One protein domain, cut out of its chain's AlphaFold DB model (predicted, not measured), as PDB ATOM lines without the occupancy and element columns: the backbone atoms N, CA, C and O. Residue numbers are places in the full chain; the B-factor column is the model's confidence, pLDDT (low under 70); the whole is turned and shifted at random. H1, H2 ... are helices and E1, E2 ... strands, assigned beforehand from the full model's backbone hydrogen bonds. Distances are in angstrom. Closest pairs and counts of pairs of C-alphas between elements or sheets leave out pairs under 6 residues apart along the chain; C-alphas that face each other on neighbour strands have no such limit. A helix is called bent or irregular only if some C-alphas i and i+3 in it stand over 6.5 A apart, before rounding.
ATOM      1  N   GLY A   5     304.858 351.974 447.331       78.06
ATOM      2  CA  GLY A   5     305.921 351.015 447.629       78.06
ATOM      3  C   GLY A   5     305.592 349.605 447.134       78.06
ATOM      4  O   GLY A   5     306.457 348.920 446.586       78.06
ATOM      5  N   VAL A   6     304.329 349.179 447.251       81.88
ATOM      6  CA  VAL A   6     303.863 347.910 446.661       81.88
ATOM      7  C   VAL A   6     303.921 347.976 445.136       81.88
ATOM      8  O   VAL A   6     304.367 347.026 444.498       81.88
ATOM      9  N   LYS A   7     303.516 349.099 444.540       83.75
ATOM     10  CA  LYS A   7     303.573 349.297 443.088       83.75
ATOM     11  C   LYS A   7     305.009 349.247 442.564       83.75
ATOM     12  O   LYS A   7     305.266 348.512 441.619       83.75
ATOM     13  N   GLU A   8     305.948 349.947 443.194       81.50
ATOM     14  CA  GLU A   8     307.373 349.880 442.853       81.50
ATOM     15  C   GLU A   8     307.933 348.464 443.007       81.50
ATOM     16  O   GLU A   8     308.644 347.979 442.127       81.50
ATOM     17  N   ALA A   9     307.589 347.768 444.096       82.44
ATOM     18  CA  ALA A   9     308.027 346.393 444.322       82.44
ATOM     19  C   ALA A   9     307.503 345.430 443.247       82.44
ATOM     20  O   ALA A   9     308.221 344.513 442.862       82.44
ATOM     21  N   VAL A  10     306.281 345.646 442.749       83.31
ATOM     22  CA  VAL A  10     305.699 344.876 441.639       83.31
ATOM     23  C   VAL A  10     306.375 345.220 440.312       83.31
ATOM     24  O   VAL A  10     306.705 344.316 439.555       83.31
ATOM     25  N   LEU A  11     306.609 346.505 440.032       84.12
ATOM     26  CA  LEU A  11     307.221 346.957 438.776       84.12
ATOM     27  C   LEU A  11     308.701 346.576 438.644       84.12
ATOM     28  O   LEU A  11     309.207 346.498 437.531       84.12
ATOM     29  N   THR A  12     309.384 346.344 439.765       86.69
ATOM     30  CA  THR A  12     310.800 345.939 439.811       86.69
ATOM     31  C   THR A  12     310.989 344.451 440.112       86.69
ATOM     32  O   THR A  12     312.111 343.992 440.323       86.69
ATOM     33  N   PHE A  13     309.900 343.681 440.179       89.12
ATOM     34  CA  PHE A  13     309.961 342.263 440.500       89.12
ATOM     35  C   PHE A  13     310.559 341.463 439.342       89.12
ATOM     36  O   PHE A  13     309.982 341.425 438.262       89.12
ATOM     37  N   ASP A  14     311.662 340.759 439.612       86.44
ATOM     38  CA  ASP A  14     312.307 339.840 438.660       86.44
ATOM     39  C   ASP A  14     312.859 340.536 437.400       86.44
ATOM     40  O   ASP A  14     313.086 339.893 436.382       86.44
ATOM     41  N   THR A  15     313.110 341.851 437.474       88.44
ATOM     42  CA  THR A  15     313.593 342.668 436.345       88.44
ATOM     43  C   THR A  15     315.086 343.001 436.461       88.44
ATOM     44  O   THR A  15     315.490 344.171 436.413       88.44
ATOM     45  N   CYS A  16     315.929 342.005 436.750       90.75
ATOM     46  CA  CYS A  16     317.350 342.252 437.018       90.75
ATOM     47  C   CYS A  16     318.211 342.344 435.748       90.75
ATOM     48  O   CYS A  16     319.244 343.014 435.764       90.75
ATOM     49  N   ASN A  17     317.761 341.726 434.649       93.25
ATOM     50  CA  ASN A  17     318.491 341.628 433.384       93.25
ATOM     51  C   ASN A  17     318.201 342.820 432.459       93.25
ATOM     52  O   ASN A  17     319.094 343.307 431.772       93.25
ATOM     53  N   GLU A  18     316.959 343.299 432.433       93.12
ATOM     54  CA  GLU A  18     316.459 344.311 431.501       93.12
ATOM     55  C   GLU A  18     317.224 345.631 431.609       93.12
ATOM     56  O   GLU A  18     317.627 346.151 430.568       93.12
ATOM     57  N   PRO A  19     317.540 346.153 432.812       93.81
ATOM     58  CA  PRO A  19     318.355 347.356 432.918       93.81
ATOM     59  C   PRO A  19     319.738 347.206 432.270       93.81
ATOM     60  O   PRO A  19     320.254 348.176 431.718       93.81
ATOM     61  N   LEU A  20     320.334 346.006 432.285       95.69
ATOM     62  CA  LEU A  20     321.620 345.751 431.624       95.69
ATOM     63  C   LEU A  20     321.482 345.821 430.100       95.69
ATOM     64  O   LEU A  20     322.378 346.320 429.432       95.69
ATOM     65  N   VAL A  21     320.336 345.390 429.566       96.38
ATOM     66  CA  VAL A  21     320.010 345.472 428.134       96.38
ATOM     67  C   VAL A  21     319.730 346.909 427.699       96.38
ATOM     68  O   VAL A  21     320.187 347.336 426.639       96.38
ATOM     69  N   TYR A  22     318.997 347.676 428.507       94.56
ATOM     70  CA  TYR A  22     318.709 349.085 428.225       94.56
ATOM     71  C   TYR A  22     319.971 349.948 428.242       94.56
ATOM     72  O   TYR A  22     320.116 350.844 427.418       94.56
ATOM     73  N   MET A  23     320.886 349.670 429.174       94.38
ATOM     74  CA  MET A  23     322.031 350.536 429.451       94.38
ATOM     75  C   MET A  23     323.345 350.055 428.824       94.38
ATOM     76  O   MET A  23     324.370 350.700 429.032       94.38
ATOM     77  N   GLU A  24     323.355 348.952 428.066       95.75
ATOM     78  CA  GLU A  24     324.586 348.391 427.486       95.75
ATOM     79  C   GLU A  24     325.368 349.429 426.670       95.75
ATOM     80  O   GLU A  24     326.535 349.694 426.960       95.75
ATOM     81  N   GLU A  25     324.702 350.063 425.701       95.56
ATOM     82  CA  GLU A  25     325.302 351.061 424.809       95.56
ATOM     83  C   GLU A  25     325.801 352.281 425.601       95.56
ATOM     84  O   GLU A  25     326.910 352.773 425.390       95.56
ATOM     85  N   LEU A  26     325.012 352.723 426.587       95.62
ATOM     86  CA  LEU A  26     325.367 353.824 427.479       95.62
ATOM     87  C   LEU A  26     326.664 353.516 428.244       95.62
ATOM     88  O   LEU A  26     327.590 354.327 428.238       95.62
ATOM     89  N   PHE A  27     326.766 352.337 428.868       95.81
ATOM     90  CA  PHE A  27     327.977 351.919 429.577       95.81
ATOM     91  C   PHE A  27     329.170 351.766 428.636       95.81
ATOM     92  O   PHE A  27     330.268 352.217 428.970       95.81
ATOM     93  N   GLN A  28     328.965 351.162 427.464       95.75
ATOM     94  CA  GLN A  28     330.014 350.976 426.467       95.75
ATOM     95  C   GLN A  28     330.618 352.315 426.034       95.75
ATOM     96  O   GLN A  28     331.842 352.460 426.004       95.75
ATOM     97  N   GLN A  29     329.773 353.300 425.732       96.81
ATOM     98  CA  GLN A  29     330.217 354.606 425.259       96.81
ATOM     99  C   GLN A  29     330.795 355.482 426.380       96.81
ATOM    100  O   GLN A  29     331.823 356.127 426.164       96.81
ATOM    101  N   LEU A  30     330.200 355.492 427.581       96.12
ATOM    102  CA  LEU A  30     330.726 356.241 428.737       96.12
ATOM    103  C   LEU A  30     332.128 355.772 429.131       96.12
ATOM    104  O   LEU A  30     332.988 356.577 429.490       96.12
ATOM    105  N   LEU A  31     332.362 354.462 429.062       94.88
ATOM    106  CA  LEU A  31     333.611 353.839 429.485       94.88
ATOM    107  C   LEU A  31     334.609 353.652 428.334       94.88
ATOM    108  O   LEU A  31     335.679 353.059 428.518       94.88
ATOM    109  N   HIS A  32     334.290 354.168 427.147       95.31
ATOM    110  CA  HIS A  32     335.162 354.083 425.989       95.31
ATOM    111  C   HIS A  32     336.518 354.756 426.261       95.31
ATOM    112  O   HIS A  32     336.604 355.882 426.757       95.31
ATOM    113  N   GLY A  33     337.603 354.056 425.920       94.25
ATOM    114  CA  GLY A  33     338.979 354.511 426.147       94.25
ATOM    115  C   GLY A  33     339.508 354.276 427.568       94.25
ATOM    116  O   GLY A  33     340.682 354.543 427.834       94.25
ATOM    117  N   CYS A  34     338.694 353.751 428.489       95.19
ATOM    118  CA  CYS A  34     339.181 353.293 429.786       95.19
ATOM    119  C   CYS A  34     339.863 351.923 429.655       95.19
ATOM    120  O   CYS A  34     339.365 351.013 428.997       95.19
ATOM    121  N   ALA A  35     340.993 351.741 430.344       97.06
ATOM    122  CA  ALA A  35     341.676 350.451 430.443       97.06
ATOM    123  C   ALA A  35     340.956 349.544 431.459       97.06
ATOM    124  O   ALA A  35     341.412 349.358 432.595       97.06
ATOM    125  N   ILE A  36     339.778 349.055 431.073       97.75
ATOM    126  CA  ILE A  36     338.889 348.254 431.914       97.75
ATOM    127  C   ILE A  36     338.326 347.047 431.158       97.75
ATOM    128  O   ILE A  36     338.229 347.038 429.936       97.75
ATOM    129  N   LYS A  37     337.918 346.038 431.920       98.00
ATOM    130  CA  LYS A  37     337.117 344.903 431.471       98.00
ATOM    131  C   LYS A  37     335.762 344.966 432.164       98.00
ATOM    132  O   LYS A  37     335.721 345.056 433.392       98.00
ATOM    133  N   ILE A  38     334.686 344.881 431.390       98.12
ATOM    134  CA  ILE A  38     333.312 344.792 431.894       98.12
ATOM    135  C   ILE A  38     332.837 343.348 431.723       98.12
ATOM    136  O   ILE A  38     333.154 342.694 430.727       98.12
ATOM    137  N   GLN A  39     332.137 342.829 432.724       98.44
ATOM    138  CA  GLN A  39     331.529 341.503 432.714       98.44
ATOM    139  C   GLN A  39     330.151 341.583 433.356       98.44
ATOM    140  O   GLN A  39     329.947 342.375 434.273       98.44
ATOM    141  N   GLU A  40     329.240 340.735 432.911       98.31
ATOM    142  CA  GLU A  40     327.942 340.530 433.554       98.31
ATOM    143  C   GLU A  40     328.072 339.343 434.507       98.31
ATOM    144  O   GLU A  40     328.686 338.329 434.167       98.31
ATOM    145  N   VAL A  41     327.604 339.491 435.742       98.56
ATOM    146  CA  VAL A  41     327.835 338.515 436.807       98.56
ATOM    147  C   VAL A  41     326.517 338.192 437.487       98.56
ATOM    148  O   VAL A  41     325.955 339.042 438.178       98.56
ATOM    149  N   GLY A  42     326.093 336.937 437.366       98.25
ATOM    150  CA  GLY A  42     324.965 336.396 438.103       98.25
ATOM    151  C   GLY A  42     325.402 335.955 439.496       98.25
ATOM    152  O   GLY A  42     326.338 335.162 439.654       98.25
ATOM    153  N   ILE A  43     324.718 336.448 440.524       98.25
ATOM    154  CA  ILE A  43     325.000 336.151 441.929       98.25
ATOM    155  C   ILE A  43     323.758 335.645 442.657       98.25
ATOM    156  O   ILE A  43     322.646 336.110 442.431       98.25
ATOM    157  N   LYS A  44     323.958 334.729 443.606       98.00
ATOM    158  CA  LYS A  44     322.984 334.501 444.676       98.00
ATOM    159  C   LYS A  44     323.248 335.493 445.796       98.00
ATOM    160  O   LYS A  44     324.392 335.638 446.243       98.00
ATOM    161  N   LEU A  45     322.193 336.146 446.262       97.94
ATOM    162  CA  LEU A  45     322.284 337.153 447.311       97.94
ATOM    163  C   LEU A  45     322.266 336.527 448.714       97.94
ATOM    164  O   LEU A  45     321.616 335.512 448.978       97.94
ATOM    165  N   LYS A  46     322.977 337.166 449.642       98.06
ATOM    166  CA  LYS A  46     322.784 337.027 451.095       98.06
ATOM    167  C   LYS A  46     321.380 337.531 451.487       98.06
ATOM    168  O   LYS A  46     320.639 337.978 450.613       98.06
ATOM    169  N   PRO A  47     320.952 337.435 452.760       97.56
ATOM    170  CA  PRO A  47     319.694 338.046 453.182       97.56
ATOM    171  C   PRO A  47     319.605 339.522 452.766       97.56
ATOM    172  O   PRO A  47     320.512 340.303 453.046       97.56
ATOM    173  N   VAL A  48     318.518 339.873 452.078       95.94
ATOM    174  CA  VAL A  48     318.281 341.203 451.498       95.94
ATOM    175  C   VAL A  48     317.243 342.003 452.293       95.94
ATOM    176  O   VAL A  48     316.350 341.391 452.893       95.94
ATOM    177  N   PRO A  49     317.310 343.351 452.270       94.81
ATOM    178  CA  PRO A  49     316.329 344.215 452.929       94.81
ATOM    179  C   PRO A  49     314.886 344.034 452.440       94.81
ATOM    180  O   PRO A  49     313.959 344.062 453.246       94.81
ATOM    181  N   ARG A  50     314.681 343.843 451.129       92.62
ATOM    182  CA  ARG A  50     313.350 343.703 450.518       92.62
ATOM    183  C   ARG A  50     313.183 342.330 449.877       92.62
ATOM    184  O   ARG A  50     314.001 341.911 449.063       92.62
ATOM    185  N   LYS A  51     312.080 341.665 450.218       94.06
ATOM    186  CA  LYS A  51     311.647 340.392 449.634       94.06
ATOM    187  C   LYS A  51     310.257 340.589 449.050       94.06
ATOM    188  O   LYS A  51     309.368 341.075 449.745       94.06
ATOM    189  N   THR A  52     310.075 340.186 447.804       92.38
ATOM    190  CA  THR A  52     308.810 340.316 447.085       92.38
ATOM    191  C   THR A  52     308.303 338.928 446.732       92.38
ATOM    192  O   THR A  52     309.065 338.085 446.255       92.38
ATOM    193  N   THR A  53     307.016 338.695 446.985       92.94
ATOM    194  CA  THR A  53     306.305 337.474 446.598       92.94
ATOM    195  C   THR A  53     305.152 337.851 445.682       92.94
ATOM    196  O   THR A  53     304.257 338.588 446.092       92.94
ATOM    197  N   ALA A  54     305.177 337.350 444.451       89.81
ATOM    198  CA  ALA A  54     304.089 337.487 443.498       89.81
ATOM    199  C   ALA A  54     303.231 336.216 443.526       89.81
ATOM    200  O   ALA A  54     303.746 335.115 443.323       89.81
ATOM    201  N   VAL A  55     301.929 336.380 443.775       89.06
ATOM    202  CA  VAL A  55     300.929 335.307 443.684       89.06
ATOM    203  C   VAL A  55     300.099 335.550 442.431       89.06
ATOM    204  O   VAL A  55     299.395 336.555 442.326       89.06
ATOM    205  N   PHE A  56     300.222 334.650 441.465       83.19
ATOM    206  CA  PHE A  56     299.556 334.747 440.173       83.19
ATOM    207  C   PHE A  56     298.134 334.165 440.240       83.19
ATOM    208  O   PHE A  56     297.770 333.456 441.178       83.19
ATOM    209  N   ILE A  57     297.304 334.483 439.240       79.25
ATOM    210  CA  ILE A  57     295.885 334.074 439.185       79.25
ATOM    211  C   ILE A  57     295.728 332.544 439.166       79.25
ATOM    212  O   ILE A  57     294.748 332.012 439.687       79.25
ATOM    213  N   ASP A  58     296.695 331.837 438.586       79.69
ATOM    214  CA  ASP A  58     296.764 330.373 438.550       79.69
ATOM    215  C   ASP A  58     297.205 329.749 439.891       79.69
ATOM    216  O   ASP A  58     297.266 328.528 440.012       79.69
ATOM    217  N   GLY A  59     297.488 330.572 440.906       87.50
ATOM    218  CA  GLY A  59     298.002 330.149 442.206       87.50
ATOM    219  C   GLY A  59     299.515 329.937 442.232       87.50
ATOM    220  O   GLY A  59     300.052 329.628 443.297       87.50
ATOM    221  N   THR A  60     300.217 330.127 441.109       88.44
ATOM    222  CA  THR A  60     301.678 330.068 441.072       88.44
ATOM    223  C   THR A  60     302.247 331.151 441.983       88.44
ATOM    224  O   THR A  60     301.781 332.292 441.994       88.44
ATOM    225  N   VAL A  61     303.276 330.798 442.751       91.81
ATOM    226  CA  VAL A  61     303.983 331.723 443.638       91.81
ATOM    227  C   VAL A  61     305.409 331.885 443.136       91.81
ATOM    228  O   VAL A  61     306.104 330.896 442.911       91.81
ATOM    229  N   ARG A  62     305.856 333.130 442.973       92.38
ATOM    230  CA  ARG A  62     307.258 333.449 442.684       92.38
ATOM    231  C   ARG A  62     307.810 334.392 443.734       92.38
ATOM    232  O   ARG A  62     307.126 335.311 444.174       92.38
ATOM    233  N   THR A  63     309.070 334.189 444.092       94.06
ATOM    234  CA  THR A  63     309.788 335.007 445.071       94.06
ATOM    235  C   THR A  63     311.116 335.460 444.490       94.06
ATOM    236  O   THR A  63     311.828 334.650 443.903       94.06
ATOM    237  N   ASN A  64     311.496 336.719 444.704       93.75
ATOM    238  CA  ASN A  64     312.790 337.225 444.228       93.75
ATOM    239  C   ASN A  64     313.982 336.720 445.072       93.75
ATOM    240  O   ASN A  64     315.126 336.860 444.667       93.75
ATOM    241  N   TRP A  65     313.752 336.124 446.243       95.25
ATOM    242  CA  TRP A  65     314.792 335.627 447.155       95.25
ATOM    243  C   TRP A  65     314.283 334.368 447.888       95.25
ATOM    244  O   TRP A  65     313.084 334.331 448.175       95.25
ATOM    245  N   PRO A  66     315.117 333.357 448.240       93.81
ATOM    246  CA  PRO A  66     316.594 333.322 448.250       93.81
ATOM    247  C   PRO A  66     317.280 332.766 447.004       93.81
ATOM    248  O   PRO A  66     318.505 332.857 446.902       93.81
ATOM    249  N   ASP A  67     316.528 332.158 446.094       90.62
ATOM    250  CA  ASP A  67     317.122 331.336 445.042       90.62
ATOM    251  C   ASP A  67     317.275 332.032 443.694       90.62
ATOM    252  O   ASP A  67     317.913 331.460 442.805       90.62
ATOM    253  N   ASN A  68     316.764 333.259 443.553       93.44
ATOM    254  CA  ASN A  68     316.901 333.997 442.305       93.44
ATOM    255  C   ASN A  68     318.356 334.410 442.055       93.44
ATOM    256  O   ASN A  68     319.097 334.763 442.980       93.44
ATOM    257  N   ILE A  69     318.752 334.364 440.786       96.56
ATOM    258  CA  ILE A  69     320.048 334.864 440.337       96.56
ATOM    259  C   ILE A  69     319.870 336.348 440.040       96.56
ATOM    260  O   ILE A  69     319.069 336.720 439.193       96.56
ATOM    261  N   HIS A  70     320.618 337.187 440.747       97.50
ATOM    262  CA  HIS A  70     320.666 338.624 440.512       97.50
ATOM    263  C   HIS A  70     321.835 338.961 439.594       97.50
ATOM    264  O   HIS A  70     322.959 338.541 439.865       97.50
ATOM    265  N   GLU A  71     321.590 339.709 438.524       97.62
ATOM    266  CA  GLU A  71     322.624 340.111 437.571       97.62
ATOM    267  C   GLU A  71     323.159 341.512 437.889       97.62
ATOM    268  O   GLU A  71     322.406 342.468 438.065       97.62
ATOM    269  N   VAL A  72     324.486 341.640 437.923       98.06
ATOM    270  CA  VAL A  72     325.198 342.908 438.143       98.06
ATOM    271  C   VAL A  72     326.343 343.069 437.147       98.06
ATOM    272  O   VAL A  72     326.842 342.089 436.591       98.06
ATOM    273  N   LEU A  73     326.833 344.295 436.954       98.31
ATOM    274  CA  LEU A  73     328.069 344.514 436.200       98.31
ATOM    275  C   LEU A  73     329.277 344.438 437.124       98.31
ATOM    276  O   LEU A  73     329.311 345.065 438.181       98.31
ATOM    277  N   ARG A  74     330.315 343.737 436.682       98.50
ATOM    278  CA  ARG A  74     331.645 343.757 437.285       98.50
ATOM    279  C   ARG A  74     332.606 344.499 436.375       98.50
ATOM    280  O   ARG A  74     332.871 344.065 435.256       98.50
ATOM    281  N   VAL A  75     333.188 345.575 436.888       98.38
ATOM    282  CA  VAL A  75     334.179 346.390 436.179       98.38
ATOM    283  C   VAL A  75     335.542 346.166 436.813       98.38
ATOM    284  O   VAL A  75     335.696 346.327 438.019       98.38
ATOM    285  N   THR A  76     336.542 345.782 436.023       98.62
ATOM    286  CA  THR A  76     337.914 345.552 436.502       98.62
ATOM    287  C   THR A  76     338.898 346.418 435.736       98.62
ATOM    288  O   THR A  76     338.927 346.380 434.511       98.62
ATOM    289  N   SER A  77     339.733 347.176 436.445       98.25
ATOM    290  CA  SER A  77     340.856 347.899 435.846       98.25
ATOM    291  C   SER A  77     341.888 346.905 435.326       98.25
ATOM    292  O   SER A  77     342.453 346.142 436.106       98.25
ATOM    293  N   THR A  78     342.190 346.946 434.030       98.06
ATOM    294  CA  THR A  78     343.213 346.065 433.441       98.06
ATOM    295  C   THR A  78     344.633 346.483 433.824       98.06
ATOM    296  O   THR A  78     345.546 345.673 433.733       98.06
ATOM    297  N   LYS A  79     344.821 347.722 434.303       97.56
ATOM    298  CA  LYS A  79     346.115 348.226 434.792       97.56
ATOM    299  C   LYS A  79     346.403 347.849 436.245       97.56
ATOM    300  O   LYS A  79     347.521 347.477 436.564       97.56
ATOM    301  N   SER A  80     345.418 348.007 437.133       98.00
ATOM    302  CA  SER A  80     345.620 347.854 438.585       98.00
ATOM    303  C   SER A  80     345.016 346.581 439.177       98.00
ATOM    304  O   SER A  80     345.236 346.302 440.350       98.00
ATOM    305  N   GLY A  81     344.191 345.856 438.420       98.06
ATOM    306  CA  GLY A  81     343.437 344.701 438.915       98.06
ATOM    307  C   GLY A  81     342.307 345.049 439.892       98.06
ATOM    308  O   GLY A  81     341.597 344.154 440.335       98.06
ATOM    309  N   LYS A  82     342.107 346.332 440.231       98.44
ATOM    310  CA  LYS A  82     341.005 346.768 441.100       98.44
ATOM    311  C   LYS A  82     339.659 346.487 440.435       98.44
ATOM    312  O   LYS A  82     339.503 346.709 439.233       98.44
ATOM    313  N   THR A  83     338.695 346.049 441.239       98.56
ATOM    314  CA  THR A  83     337.368 345.638 440.775       98.56
ATOM    315  C   THR A  83     336.263 346.376 441.525       98.56
ATOM    316  O   THR A  83     336.347 346.594 442.738       98.56
ATOM    317  N   TRP A  84     335.206 346.701 440.792       98.62
ATOM    318  CA  TRP A  84     333.984 347.335 441.269       98.62
ATOM    319  C   TRP A  84     332.760 346.576 440.762       98.62
ATOM    320  O   TRP A  84     332.834 345.897 439.735       98.62
ATOM    321  N   TYR A  85     331.646 346.713 441.478       98.38
ATOM    322  CA  TYR A  85     330.338 346.240 441.032       98.38
ATOM    323  C   TYR A  85     329.391 347.417 440.817       98.38
ATOM    324  O   TYR A  85     329.392 348.367 441.605       98.38
ATOM    325  N   ILE A  86     328.594 347.328 439.754       98.25
ATOM    326  CA  ILE A  86     327.502 348.248 439.446       98.25
ATOM    327  C   ILE A  86     326.199 347.451 439.488       98.25
ATOM    328  O   ILE A  86     325.992 346.549 438.676       98.25
ATOM    329  N   ASP A  87     325.344 347.786 440.445       97.50
ATOM    330  CA  ASP A  87     324.044 347.167 440.672       97.50
ATOM    331  C   ASP A  87     322.924 348.176 440.380       97.50
ATOM    332  O   ASP A  87     322.476 348.922 441.253       97.50
ATOM    333  N   ILE A  88     322.520 348.247 439.112       95.56
ATOM    334  CA  ILE A  88     321.470 349.168 438.645       95.56
ATOM    335  C   ILE A  88     320.053 348.660 438.937       95.56
ATOM    336  O   ILE A  88     319.109 349.442 438.900       95.56
ATOM    337  N   SER A  89     319.899 347.371 439.247       95.44
ATOM    338  CA  SER A  89     318.619 346.731 439.571       95.44
ATOM    339  C   SER A  89     318.504 346.366 441.059       95.44
ATOM    340  O   SER A  89     317.535 345.733 441.474       95.44
ATOM    341  N   GLY A  90     319.439 346.817 441.903       95.25
ATOM    342  CA  GLY A  90     319.489 346.522 443.339       95.25
ATOM    343  C   GLY A  90     318.266 347.003 444.124       95.25
ATOM    344  O   GLY A  90     317.906 346.412 445.147       95.25
ATOM    345  N   GLY A  91     317.554 348.010 443.607       92.31
ATOM    346  CA  GLY A  91     316.300 348.509 444.176       92.31
ATOM    347  C   GLY A  91     315.230 347.423 444.357       92.31
ATOM    348  O   GLY A  91     314.478 347.472 445.334       92.31
ATOM    349  N   GLN A  92     315.220 346.379 443.516       92.69
ATOM    350  CA  GLN A  92     314.305 345.236 443.664       92.69
ATOM    351  C   GLN A  92     314.500 344.485 445.001       92.69
ATOM    352  O   GLN A  92     313.575 343.863 445.523       92.69
ATOM    353  N   TYR A  93     315.701 344.579 445.579       94.75
ATOM    354  CA  TYR A  93     316.103 343.971 446.849       94.75
ATOM    355  C   TYR A  93     316.253 344.998 447.978       94.75
ATOM    356  O   TYR A  93     316.643 344.644 449.091       94.75
ATOM    357  N   GLY A  94     315.924 346.269 447.725       93.06
ATOM    358  CA  GLY A  94     316.142 347.362 448.674       93.06
ATOM    359  C   GLY A  94     317.614 347.772 448.807       93.06
ATOM    360  O   GLY A  94     317.986 348.383 449.806       93.06
ATOM    361  N   ILE A  95     318.457 347.437 447.825       95.19
ATOM    362  CA  ILE A  95     319.856 347.869 447.748       95.19
ATOM    363  C   ILE A  95     319.882 349.203 446.995       95.19
ATOM    364  O   ILE A  95     319.694 349.247 445.784       95.19
ATOM    365  N   THR A  96     320.074 350.306 447.719       93.69
ATOM    366  CA  THR A  96     319.933 351.668 447.166       93.69
ATOM    367  C   THR A  96     321.214 352.232 446.557       93.69
ATOM    368  O   THR A  96     321.159 353.115 445.706       93.69
ATOM    369  N   ARG A  97     322.385 351.742 446.975       96.62
ATOM    370  CA  ARG A  97     323.673 352.153 446.404       96.62
ATOM    371  C   ARG A  97     323.966 351.320 445.157       96.62
ATOM    372  O   ARG A  97     324.001 350.096 445.230       96.62
ATOM    373  N   THR A  98     324.238 351.992 444.041       96.50
ATOM    374  CA  THR A  98     324.501 351.351 442.742       96.50
ATOM    375  C   THR A  98     325.970 350.982 442.543       96.50
ATOM    376  O   THR A  98     326.257 349.953 441.949       96.50
ATOM    377  N   PHE A  99     326.925 351.776 443.041       97.75
ATOM    378  CA  PHE A  99     328.358 351.570 442.781       97.75
ATOM    379  C   PHE A  99     329.129 351.145 444.034       97.75
ATOM    380  O   PHE A  99     329.114 351.852 445.046       97.75
ATOM    381  N   TRP A 100     329.861 350.034 443.948       98.38
ATOM    382  CA  TRP A 100     330.554 349.415 445.079       98.38
ATOM    383  C   TRP A 100     331.986 349.016 444.747       98.38
ATOM    384  O   TRP A 100     332.289 348.602 443.629       98.38
ATOM    385  N   THR A 101     332.867 349.025 445.752       98.56
ATOM    386  CA  THR A 101     334.118 348.263 445.647       98.56
ATOM    387  C   THR A 101     333.810 346.764 445.696       98.56
ATOM    388  O   THR A 101     332.858 346.337 446.354       98.56
ATOM    389  N   ALA A 102     334.621 345.934 445.029       98.38
ATOM    390  CA  ALA A 102     334.407 344.485 445.041       98.38
ATOM    391  C   ALA A 102     334.406 343.889 446.453       98.38
ATOM    392  O   ALA A 102     333.575 343.034 446.754       98.38
ATOM    393  N   LYS A 103     335.298 344.372 447.326       98.38
ATOM    394  CA  LYS A 103     335.395 343.919 448.718       98.38
ATOM    395  C   LYS A 103     334.107 344.208 449.496       98.38
ATOM    396  O   LYS A 103     333.584 343.304 450.141       98.38
ATOM    397  N   GLU A 104     333.595 345.438 449.418       98.38
ATOM    398  CA  GLU A 104     332.368 345.846 450.118       98.38
ATOM    399  C   GLU A 104     331.149 345.069 449.620       98.38
ATOM    400  O   GLU A 104     330.401 344.513 450.427       98.38
ATOM    401  N   PHE A 105     330.967 344.984 448.299       98.25
ATOM    402  CA  PHE A 105     329.806 344.313 447.716       98.25
ATOM    403  C   PHE A 105     329.793 342.819 448.043       98.25
ATOM    404  O   PHE A 105     328.768 342.275 448.455       98.25
ATOM    405  N   TYR A 106     330.952 342.161 447.932       97.62
ATOM    406  CA  TYR A 106     331.074 340.735 448.216       97.62
ATOM    407  C   TYR A 106     330.806 340.420 449.691       97.62
ATOM    408  O   TYR A 106     330.045 339.508 450.015       97.62
ATOM    409  N   ALA A 107     331.388 341.208 450.598       98.19
ATOM    410  CA  ALA A 107     331.167 341.042 452.029       98.19
ATOM    411  C   ALA A 107     329.693 341.250 452.411       98.19
ATOM    412  O   ALA A 107     329.169 340.489 453.226       98.19
ATOM    413  N   THR A 108     329.014 342.212 451.787       98.00
ATOM    414  CA  THR A 108     327.652 342.606 452.172       98.00
ATOM    415  C   THR A 108     326.574 341.731 451.528       98.00
ATOM    416  O   THR A 108     325.695 341.240 452.231       98.00
ATOM    417  N   TYR A 109     326.652 341.481 450.218       98.00
ATOM    418  CA  TYR A 109     325.516 340.953 449.451       98.00
ATOM    419  C   TYR A 109     325.783 339.644 448.710       98.00
ATOM    420  O   TYR A 109     324.842 338.891 448.480       98.00
ATOM    421  N   VAL A 110     327.027 339.317 448.353       98.19
ATOM    422  CA  VAL A 110     327.299 338.123 447.533       98.19
ATOM    423  C   VAL A 110     327.360 336.877 448.411       98.19
ATOM    424  O   VAL A 110     328.289 336.706 449.199       98.19
ATOM    425  N   LYS A 111     326.393 335.966 448.260       98.12
ATOM    426  CA  LYS A 111     326.473 334.619 448.842       98.12
ATOM    427  C   LYS A 111     327.336 333.719 447.966       98.12
ATOM    428  O   LYS A 111     328.217 333.024 448.465       98.12
ATOM    429  N   THR A 112     327.081 333.718 446.660       98.19
ATOM    430  CA  THR A 112     327.820 332.901 445.688       98.19
ATOM    431  C   THR A 112     327.755 333.551 444.312       98.19
ATOM    432  O   THR A 112     326.715 334.088 443.939       98.19
ATOM    433  N   ILE A 113     328.851 333.487 443.555       98.44
ATOM    434  CA  ILE A 113     328.860 333.838 442.130       98.44
ATOM    435  C   ILE A 113     328.434 332.597 441.347       98.44
ATOM    436  O   ILE A 113     329.059 331.548 441.488       98.44
ATOM    437  N   VAL A 114     327.371 332.713 440.558       98.44
ATOM    438  CA  VAL A 114     326.798 331.613 439.768       98.44
ATOM    439  C   VAL A 114     327.333 331.632 438.343       98.44
ATOM    440  O   VAL A 114     327.634 330.583 437.781       98.44
ATOM    441  N   SER A 115     327.481 332.821 437.763       98.25
ATOM    442  CA  SER A 115     327.928 333.002 436.387       98.25
ATOM    443  C   SER A 115     328.834 334.224 436.266       98.25
ATOM    444  O   SER A 115     328.759 335.176 437.043       98.25
ATOM    445  N   VAL A 116     329.721 334.185 435.275       98.50
ATOM    446  CA  VAL A 116     330.525 335.328 434.845       98.50
ATOM    447  C   VAL A 116     330.525 335.307 433.327       98.50
ATOM    448  O   VAL A 116     331.175 334.464 432.713       98.50
ATOM    449  N   LEU A 117     329.794 336.234 432.728       98.38
ATOM    450  CA  LEU A 117     329.563 336.304 431.297       98.38
ATOM    451  C   LEU A 117     330.308 337.500 430.678       98.38
ATOM    452  O   LEU A 117     330.594 338.491 431.366       98.38
ATOM    453  N   PRO A 118     330.669 337.428 429.386       98.19
ATOM    454  CA  PRO A 118     331.088 338.602 428.629       98.19
ATOM    455  C   PRO A 118     330.024 339.707 428.679       98.19
ATOM    456  O   PRO A 118     328.829 339.418 428.728       98.19
ATOM    457  N   PHE A 119     330.450 340.968 428.649       98.00
ATOM    458  CA  PHE A 119     329.531 342.101 428.521       98.00
ATOM    459  C   PHE A 119     328.726 342.010 427.209       98.00
ATOM    460  O   PHE A 119     329.298 341.647 426.181       98.00
ATOM    461  N   GLY A 120     327.418 342.278 427.270       97.31
ATOM    462  CA  GLY A 120     326.463 342.114 426.166       97.31
ATOM    463  C   GLY A 120     325.771 340.743 426.116       97.31
ATOM    464  O   GLY A 120     324.911 340.497 425.264       97.31
ATOM    465  N   SER A 121     326.094 339.823 427.035       97.81
ATOM    466  CA  SER A 121     325.478 338.485 427.054       97.81
ATOM    467  C   SER A 121     323.987 338.540 427.388       97.81
ATOM    468  O   SER A 121     323.203 337.787 426.812       97.81
ATOM    469  N   ASN A 122     323.574 339.444 428.276       96.94
ATOM    470  CA  ASN A 122     322.178 339.651 428.638       96.94
ATOM    471  C   ASN A 122     321.361 340.202 427.468       96.94
ATOM    472  O   ASN A 122     320.275 339.688 427.208       96.94
ATOM    473  N   LYS A 123     321.887 341.167 426.701       97.25
ATOM    474  CA  LYS A 123     321.208 341.661 425.492       97.25
ATOM    475  C   LYS A 123     321.061 340.566 424.453       97.25
ATOM    476  O   LYS A 123     319.975 340.402 423.901       97.25
ATOM    477  N   LYS A 124     322.100 339.748 424.251       97.69
ATOM    478  CA  LYS A 124     321.993 338.566 423.387       97.69
ATOM    479  C   LYS A 124     320.912 337.602 423.891       97.69
ATOM    480  O   LYS A 124     320.054 337.204 423.115       97.69
TER     481      LYS A 124
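This is residues 5 to 124 of the 246 residues of the protein "MYND-type zinc finger protein samB" of Phaeosphaeria nodorum (strain SN15 / ATCC MYA-4574 / FGSC 10173) (UniProt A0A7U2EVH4). The core is one strongly twisted sheet of five antiparallel strands, with the short helix H4 packed on it between the edge strands E6 and E7 along the chain, and the longer helix H2 grazing it. Beyond the sheet, at one end of the longest axis, lies a small separate hairpin of E2 and E3 with H1 close by, while the turn between E4 and E5 makes the other end. The printed part has 120 residues with five named helices and seven named strands, in the order H1, H2, E1, E2, E3, E4, E5, H3, E6, H4, E7, H5, and its class is mixed, helices and strands. The large sheet runs E6, E5, E4, E1, E7. The whole is compact, with a radius of gyration of the C-alphas of 15.0 A, yet elongated, spanning 51 by 29 by 24 A.

Find C-alpha 5 at (305.921, 351.015, 447.629); from there H1 runs through residues 5 to 11, 9.8 A. H2, residues 18 to 30, is the longest helix by residues, 18.8 A; it is irregular, with C-alphas 22 and 25 standing 7.7 A apart. Look next at C-alpha 36, at (338.889, 348.254, 431.914), where E1 begins; it holds residues 36 to 45, is 25.2 A long and bends by 57 degrees at residue 42. The short strands E2, residues 53 to 55, and E3, residues 61 to 63, measure 6.5 A and 6.8 A. E4, residues 69 to 77, covers 25.0 A, and E5, residues 83 to 86, covers 10.3 A. Then come H3, residues 90 to 93, 5.5 A; E6, residues 99 to 101, 7.2 A; and H4, residues 102 to 108, 10.0 A. E7, residues 110 to 118, is 19.3 A long and bends by 61 degrees at residue 114. H5, residues 121 to 124, 5.1 A, ends at C-alpha 124, at (321.993, 338.566, 423.387).

Begin with the inner strands E1 and E4, antiparallel at 151 degrees, where N 41 and O 72 are 2.8 A apart, within hydrogen-bond range. On the other side of E1 is the edge strand E7, antiparallel at 140 degrees, with N 114 and O 42 at 2.8 A. E4 and E5 form a hairpin, with N 84 and O 75 at 2.8 A. Beside E5 is the other edge strand, E6, with N 100 and O 85 at 2.9 A. H4 is on this sheet; the closest C-alphas of H4 and E5, those of Ala 102 and Trp 84, are 4.7 A apart. H2 only grazes the sheet with its residues 18 to 28, and H3 only grazes it with residues 90 to 93. H2 and H5 touch, the closest C-alphas being those of Val 21 and Lys 123, 4.8 A apart. H5 is only just not on the sheet, with 4 pairs of C-alphas within 10 A. H1 is not on it; H1 and H3 are close but not clearly touching, Ala 9 and Gln 92 having the closest C-alphas at 6.4 A. Outside the large sheet, the hairpin E2 and E3 is antiparallel at 164 degrees, with N 54 and O 62 at 2.8 A; E3 and H1 are apart. In H1 and H4 every O i to N i+4 pair is within hydrogen-bond range, in H2 7 of 9 are, and H3 and H5 are too short for such a pair.

The two C-alphas farthest apart, those of Asp 58 and Lys 79, are 52.6 A from each other. The printed part has no cut and no long link. The mean pLDDT of the printed part of this model is 94.7, that of H1 is 82, and no printed residue is under 70.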